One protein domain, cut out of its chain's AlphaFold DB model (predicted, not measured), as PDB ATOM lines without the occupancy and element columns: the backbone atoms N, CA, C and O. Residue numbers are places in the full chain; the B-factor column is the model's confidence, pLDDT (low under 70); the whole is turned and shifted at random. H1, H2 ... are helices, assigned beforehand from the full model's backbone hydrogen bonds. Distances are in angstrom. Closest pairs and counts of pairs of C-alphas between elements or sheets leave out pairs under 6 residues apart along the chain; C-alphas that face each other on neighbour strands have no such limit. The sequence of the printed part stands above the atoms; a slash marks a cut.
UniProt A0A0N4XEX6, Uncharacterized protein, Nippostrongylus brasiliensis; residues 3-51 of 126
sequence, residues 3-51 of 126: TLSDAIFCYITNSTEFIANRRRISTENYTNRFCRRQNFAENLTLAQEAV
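AT A GLANCE: This is residues 3 to 51 of the 126 residues of an uncharacterized protein of Nippostrongylus brasiliensis (UniProt A0A0N4XEX6). The longest helix, H1, makes a loose L-shaped corner with the short helix H2, and a long loop folds back from H2 alongside H1 before running out to a third helix, H3, which lies by itself at the other end of the longest axis. H3 points much the same way as H1, but the two are well separated, and it is the unnamed residues 21 to 43 that lead from the corner to H3. The printed part has 49 residues with three named helices, in the order H1, H2, H3 along the chain, and no named strand. The class is all helix, although under half of the residues, 24 of the 49, are in named elements. The whole is elongated in outline, with spans of 33 by 21 by 12 A, and only just compact, close to loose, with a radius of gyration of the C-alphas of 11.3 A.

IN THESE COORDINATES: H1 is residues 3 to 13, 11 residues, and measures 15.3 A from first to last C-alpha. It begins at C-alpha 3, at (-16.784, -14.199, 35.256), and ends at C-alpha 13, at (-12.881, -7.439, 22.154). H2 is residues 15 to 20, six residues over 8.4 A. H3 is residues 44 to 50, seven residues over 9.9 A, and it ends at C-alpha 50, at (-6.164, -20.234, 20.063).

HOW THE PARTS SIT: H1 and H2 are close but not clearly touching, with 2 pairs of C-alphas within 8 A. Their closest C-alphas are those of Tyr 11 and Phe 18, 6.0 A apart. The lines of the two helices are about perpendicular, at 80 degrees, and their centres are 11.8 A apart. H1 and H3 are apart, and so are H2 and H3. In H1, H2 and H3 every O i to N i+4 pair is within hydrogen-bond range.

THE WHOLE: The two C-alphas farthest apart are those of Arg 22 and Thr 45, at 33.6 A. The C-alphas of Thr 3 and Val 51, the first and last printed residues, are 19.7 A apart. The link from H1 to H2 is tight, with 1 residue between them, and the link from H2 to H3 is long, with 23 residues. The C-alphas of that long link, residues 21 to 43, lie 4 to 16 A from the mean of all C-alphas. The printed part runs from residue 3 to residue 51 and has no cut. The mean pLDDT of the printed part is 87.5, and no printed residue is under 70; by helix the mean is 96 for H2, 88 for H1 and 84 for H3.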
ATOM      1  N   THR A   3     -15.734 -15.102  35.754       75.62
ATOM      2  CA  THR A   3     -16.784 -14.199  35.256       75.62
ATOM      3  C   THR A   3     -16.322 -12.759  35.055       75.62
ATOM      4  O   THR A   3     -16.674 -12.150  34.051       75.62
ATOM      5  N   LEU A   4     -15.505 -12.218  35.967       82.44
ATOM      6  CA  LEU A   4     -14.981 -10.855  35.829       82.44
ATOM      7  C   LEU A   4     -14.015 -10.747  34.643       82.44
ATOM      8  O   LEU A   4     -14.106  -9.809  33.857       82.44
ATOM      9  N   SER A   5     -13.111 -11.718  34.496       83.38
ATOM     10  CA  SER A   5     -12.182 -11.757  33.367       83.38
ATOM     11  C   SER A   5     -12.928 -11.893  32.040       83.38
ATOM     12  O   SER A   5     -12.647 -11.127  31.126       83.38
ATOM     13  N   ASP A   6     -13.920 -12.786  31.954       86.12
ATOM     14  CA  ASP A   6     -14.770 -12.952  30.764       86.12
ATOM     15  C   ASP A   6     -15.453 -11.628  30.370       86.12
ATOM     16  O   ASP A   6     -15.374 -11.199  29.222       86.12
ATOM     17  N   ALA A   7     -16.022 -10.906  31.343       90.31
ATOM     18  CA  ALA A   7     -16.635  -9.596  31.134       90.31
ATOM     19  C   ALA A   7     -15.648  -8.525  30.636       90.31
ATOM     20  O   ALA A   7     -15.972  -7.757  29.729       90.31
ATOM     21  N   ILE A   8     -14.443  -8.474  31.213       90.62
ATOM     22  CA  ILE A   8     -13.389  -7.537  30.801       90.62
ATOM     23  C   ILE A   8     -12.954  -7.834  29.364       90.62
ATOM     24  O   ILE A   8     -12.915  -6.925  28.539       90.62
ATOM     25  N   PHE A   9     -12.665  -9.095  29.039       88.75
ATOM     26  CA  PHE A   9     -12.246  -9.470  27.689       88.75
ATOM     27  C   PHE A   9     -13.358  -9.281  26.663       88.75
ATOM     28  O   PHE A   9     -13.091  -8.815  25.562       88.75
ATOM     29  N   CYS A  10     -14.604  -9.563  27.032       91.56
ATOM     30  CA  CYS A  10     -15.780  -9.251  26.229       91.56
ATOM     31  C   CYS A  10     -15.860  -7.756  25.891       91.56
ATOM     32  O   CYS A  10     -16.002  -7.394  24.726       91.56
ATOM     33  N   TYR A  11     -15.676  -6.882  26.883       93.75
ATOM     34  CA  TYR A  11     -15.649  -5.439  26.657       93.75
ATOM     35  C   TYR A  11     -14.476  -5.004  25.767       93.75
ATOM     36  O   TYR A  11     -14.659  -4.184  24.876       93.75
ATOM     37  N   ILE A  12     -13.277  -5.555  25.981       91.56
ATOM     38  CA  ILE A  12     -12.084  -5.199  25.194       91.56
ATOM     39  C   ILE A  12     -12.224  -5.651  23.733       91.56
ATOM     40  O   ILE A  12     -11.832  -4.919  22.828       91.56
ATOM     41  N   THR A  13     -12.771  -6.844  23.498       90.25
ATOM     42  CA  THR A  13     -12.881  -7.439  22.154       90.25
ATOM     43  C   THR A  13     -14.102  -6.951  21.376       90.25
ATOM     44  O   THR A  13     -14.029  -6.852  20.155       90.25
ATOM     45  N   ASN A  14     -15.203  -6.617  22.055       93.12
ATOM     46  CA  ASN A  14     -16.470  -6.237  21.428       93.12
ATOM     47  C   ASN A  14     -17.149  -5.049  22.143       93.12
ATOM     48  O   ASN A  14     -18.312  -5.106  22.554       93.12
ATOM     49  N   SER A  15     -16.405  -3.952  22.318       95.31
ATOM     50  CA  SER A  15     -16.852  -2.772  23.075       95.31
ATOM     51  C   SER A  15     -18.125  -2.138  22.511       95.31
ATOM     52  O   SER A  15     -19.028  -1.796  23.274       95.31
ATOM     53  N   THR A  16     -18.231  -2.020  21.183       96.44
ATOM     54  CA  THR A  16     -19.390  -1.426  20.504       96.44
ATOM     55  C   THR A  16     -20.676  -2.171  20.844       96.44
ATOM     56  O   THR A  16     -21.651  -1.550  21.268       96.44
ATOM     57  N   GLU A  17     -20.685  -3.500  20.712       95.06
ATOM     58  CA  GLU A  17     -21.878  -4.305  20.977       95.06
ATOM     59  C   GLU A  17     -22.185  -4.385  22.479       95.06
ATOM     60  O   GLU A  17     -23.351  -4.300  22.880       95.06
ATOM     61  N   PHE A  18     -21.147  -4.463  23.319       95.81
ATOM     62  CA  PHE A  18     -21.279  -4.454  24.777       95.81
ATOM     63  C   PHE A  18     -21.969  -3.173  25.272       95.81
ATOM     64  O   PHE A  18     -22.907  -3.228  26.073       95.81
ATOM     65  N   ILE A  19     -21.546  -2.011  24.758       96.12
ATOM     66  CA  ILE A  19     -22.128  -0.705  25.097       96.12
ATOM     67  C   ILE A  19     -23.530  -0.556  24.493       96.12
ATOM     68  O   ILE A  19     -24.439  -0.104  25.192       96.12
ATOM     69  N   ALA A  20     -23.739  -0.970  23.238       97.38
ATOM     70  CA  ALA A  20     -25.043  -0.896  22.573       97.38
ATOM     71  C   ALA A  20     -26.123  -1.689  23.330       97.38
ATOM     72  O   ALA A  20     -27.251  -1.218  23.485       97.38
ATOM     73  N   ASN A  21     -25.753  -2.841  23.896       96.19
ATOM     74  CA  ASN A  21     -26.621  -3.664  24.741       96.19
ATOM     75  C   ASN A  21     -26.669  -3.210  26.212       96.19
ATOM     76  O   ASN A  21     -27.207  -3.920  27.064       96.19
ATOM     77  N   ARG A  22     -26.118  -2.029  26.530       95.81
ATOM     78  CA  ARG A  22     -26.104  -1.419  27.872       95.81
ATOM     79  C   ARG A  22     -25.532  -2.346  28.951       95.81
ATOM     80  O   ARG A  22     -25.949  -2.288  30.111       95.81
ATOM     81  N   ARG A  23     -24.584  -3.209  28.579       94.56
ATOM     82  CA  ARG A  23     -23.934  -4.141  29.503       94.56
ATOM     83  C   ARG A  23     -22.983  -3.382  30.426       94.56
ATOM     84  O   ARG A  23     -22.440  -2.335  30.076       94.56
ATOM     85  N   ARG A  24     -22.775  -3.913  31.631       94.06
ATOM     86  CA  ARG A  24     -21.797  -3.394  32.597       94.06
ATOM     87  C   ARG A  24     -21.000  -4.553  33.159       94.06
ATOM     88  O   ARG A  24     -21.599  -5.521  33.622       94.06
ATOM     89  N   ILE A  25     -19.675  -4.406  33.211       92.19
ATOM     90  CA  ILE A  25     -18.766  -5.411  33.787       92.19
ATOM     91  C   ILE A  25     -19.220  -5.815  35.200       92.19
ATOM     92  O   ILE A  25     -19.237  -6.995  35.526       92.19
ATOM     93  N   SER A  26     -19.673  -4.855  36.013       90.75
ATOM     94  CA  SER A  26     -20.150  -5.087  37.385       90.75
ATOM     95  C   SER A  26     -21.452  -5.887  37.498       90.75
ATOM     96  O   SER A  26     -21.798  -6.323  38.592       90.75
ATOM     97  N   THR A  27     -22.188  -6.065  36.399       90.12
ATOM     98  CA  THR A  27     -23.462  -6.805  36.359       90.12
ATOM     99  C   THR A  27     -23.350  -8.160  35.659       90.12
ATOM    100  O   THR A  27     -24.313  -8.930  35.655       90.12
ATOM    101  N   GLU A  28     -22.188  -8.466  35.074       90.56
ATOM    102  CA  GLU A  28     -21.899  -9.789  34.526       90.56
ATOM    103  C   GLU A  28     -21.670 -10.779  35.676       90.56
ATOM    104  O   GLU A  28     -20.938 -10.509  36.630       90.56
ATOM    105  N   ASN A  29     -22.291 -11.951  35.597       87.56
ATOM    106  CA  ASN A  29     -22.150 -13.009  36.597       87.56
ATOM    107  C   ASN A  29     -22.167 -14.381  35.912       87.56
ATOM    108  O   ASN A  29     -22.081 -14.459  34.695       87.56
ATOM    109  N   TYR A  30     -22.226 -15.487  36.656       79.06
ATOM    110  CA  TYR A  30     -22.141 -16.818  36.042       79.06
ATOM    111  C   TYR A  30     -23.291 -17.117  35.058       79.06
ATOM    112  O   TYR A  30     -23.057 -17.728  34.005       79.06
ATOM    113  N   THR A  31     -24.512 -16.670  35.371       84.81
ATOM    114  CA  THR A  31     -25.724 -16.929  34.578       84.81
ATOM    115  C   THR A  31     -25.939 -15.889  33.480       84.81
ATOM    116  O   THR A  31     -26.346 -16.242  32.375       84.81
ATOM    117  N   ASN A  32     -25.603 -14.627  33.744       88.19
ATOM    118  CA  ASN A  32     -25.760 -13.505  32.827       88.19
ATOM    119  C   ASN A  32     -24.398 -13.076  32.259       88.19
ATOM    120  O   ASN A  32     -23.736 -12.215  32.840       88.19
ATOM    121  N   ARG A  33     -24.001 -13.681  31.130       88.81
ATOM    122  CA  ARG A  33     -22.737 -13.411  30.420       88.81
ATOM    123  C   ARG A  33     -22.989 -13.019  28.974       88.81
ATOM    124  O   ARG A  33     -23.532 -13.831  28.229       88.81
ATOM    125  N   PHE A  34     -22.565 -11.822  28.580       91.38
ATOM    126  CA  PHE A  34     -22.788 -11.316  27.224       91.38
ATOM    127  C   PHE A  34     -21.997 -12.105  26.169       91.38
ATOM    128  O   PHE A  34     -22.592 -12.742  25.306       91.38
ATOM    129  N   CYS A  35     -20.669 -12.176  26.292       88.62
ATOM    130  CA  CYS A  35     -19.812 -12.921  25.359       88.62
ATOM    131  C   CYS A  35     -19.599 -14.387  25.769       88.62
ATOM    132  O   CYS A  35     -18.513 -14.944  25.583       88.62
ATOM    133  N   ARG A  36     -20.612 -15.033  26.363       85.88
ATOM    134  CA  ARG A  36     -20.496 -16.417  26.846       85.88
ATOM    135  C   ARG A  36     -19.944 -17.320  25.736       85.88
ATOM    136  O   ARG A  36     -20.539 -17.404  24.667       85.88
ATOM    137  N   ARG A  37     -18.855 -18.047  26.028       78.62
ATOM    138  CA  ARG A  37     -18.155 -18.976  25.107       78.62
ATOM    139  C   ARG A  37     -17.453 -18.327  23.901       78.62
ATOM    140  O   ARG A  37     -17.028 -19.060  23.019       78.62
ATOM    141  N   GLN A  38     -17.296 -17.004  23.846       81.88
ATOM    142  CA  GLN A  38     -16.560 -16.351  22.750       81.88
ATOM    143  C   GLN A  38     -15.074 -16.136  23.086       81.88
ATOM    144  O   GLN A  38     -14.225 -16.308  22.223       81.88
ATOM    145  N   ASN A  39     -14.752 -15.829  24.350       76.69
ATOM    146  CA  ASN A  39     -13.389 -15.527  24.820       76.69
ATOM    147  C   ASN A  39     -12.912 -16.512  25.900       76.69
ATOM    148  O   ASN A  39     -12.271 -16.133  26.881       76.69
ATOM    149  N   PHE A  40     -13.281 -17.783  25.762       77.12
ATOM    150  CA  PHE A  40     -13.073 -18.793  26.794       77.12
ATOM    151  C   PHE A  40     -12.624 -20.118  26.185       77.12
ATOM    152  O   PHE A  40     -13.181 -20.569  25.189       77.12
ATOM    153  N   ALA A  41     -11.657 -20.757  26.840       80.00
ATOM    154  CA  ALA A  41     -11.231 -22.117  26.554       80.00
ATOM    155  C   ALA A  41     -11.318 -22.951  27.837       80.00
ATOM    156  O   ALA A  41     -10.927 -22.496  28.912       80.00
ATOM    157  N   GLU A  42     -11.837 -24.173  27.717       76.12
ATOM    158  CA  GLU A  42     -12.084 -25.071  28.856       76.12
ATOM    159  C   GLU A  42     -10.811 -25.724  29.399       76.12
ATOM    160  O   GLU A  42     -10.786 -26.167  30.545       76.12
ATOM    161  N   ASN A  43      -9.742 -25.762  28.603       81.75
ATOM    162  CA  ASN A  43      -8.448 -26.263  29.033       81.75
ATOM    163  C   ASN A  43      -7.299 -25.406  28.488       81.75
ATOM    164  O   ASN A  43      -7.448 -24.638  27.533       81.75
ATOM    165  N   LEU A  44      -6.141 -25.553  29.131       80.94
ATOM    166  CA  LEU A  44      -4.949 -24.769  28.831       80.94
ATOM    167  C   LEU A  44      -4.437 -25.007  27.405       80.94
ATOM    168  O   LEU A  44      -4.008 -24.051  26.766       80.94
ATOM    169  N   THR A  45      -4.504 -26.238  26.901       86.88
ATOM    170  CA  THR A  45      -4.040 -26.587  25.551       86.88
ATOM    171  C   THR A  45      -4.824 -25.821  24.488       86.88
ATOM    172  O   THR A  45      -4.229 -25.113  23.682       86.88
ATOM    173  N   LEU A  46      -6.159 -25.846  24.559       85.31
ATOM    174  CA  LEU A  46      -7.027 -25.088  23.654       85.31
ATOM    175  C   LEU A  46      -6.766 -23.579  23.756       85.31
ATOM    176  O   LEU A  46      -6.705 -22.888  22.741       85.31
ATOM    177  N   ALA A  47      -6.556 -23.063  24.972       82.25
ATOM    178  CA  ALA A  47      -6.219 -21.654  25.173       82.25
ATOM    179  C   ALA A  47      -4.877 -21.273  24.518       82.25
ATOM    180  O   ALA A  47      -4.734 -20.182  23.965       82.25
ATOM    181  N   GLN A  48      -3.883 -22.161  24.594       84.00
ATOM    182  CA  GLN A  48      -2.553 -21.969  24.010       84.00
ATOM    183  C   GLN A  48      -2.563 -22.064  22.481       84.00
ATOM    184  O   GLN A  48      -1.792 -21.371  21.817       84.00
ATOM    185  N   GLU A  49      -3.419 -22.912  21.919       85.31
ATOM    186  CA  GLU A  49      -3.579 -23.051  20.473       85.31
ATOM    187  C   GLU A  49      -4.317 -21.860  19.857       85.31
ATOM    188  O   GLU A  49      -3.932 -21.407  18.780       85.31
ATOM    189  N   ALA A  50      -5.314 -21.314  20.560       80.56
ATOM    190  CA  ALA A  50      -6.164 -20.234  20.063       80.56
ATOM    191  C   ALA A  50      -5.477 -18.856  19.973       80.56
ATOM    192  O   ALA A  50      -5.955 -17.991  19.241       80.56
ATOM    193  N   VAL A  51      -4.375 -18.616  20.700       77.25
ATOM    194  CA  VAL A  51      -3.745 -17.283  20.789       77.25
ATOM    195  C   VAL A  51      -2.245 -17.358  20.490       77.25
ATOM    196  O   VAL A  51      -1.459 -17.811  21.327       77.25
TER     197      VAL A  51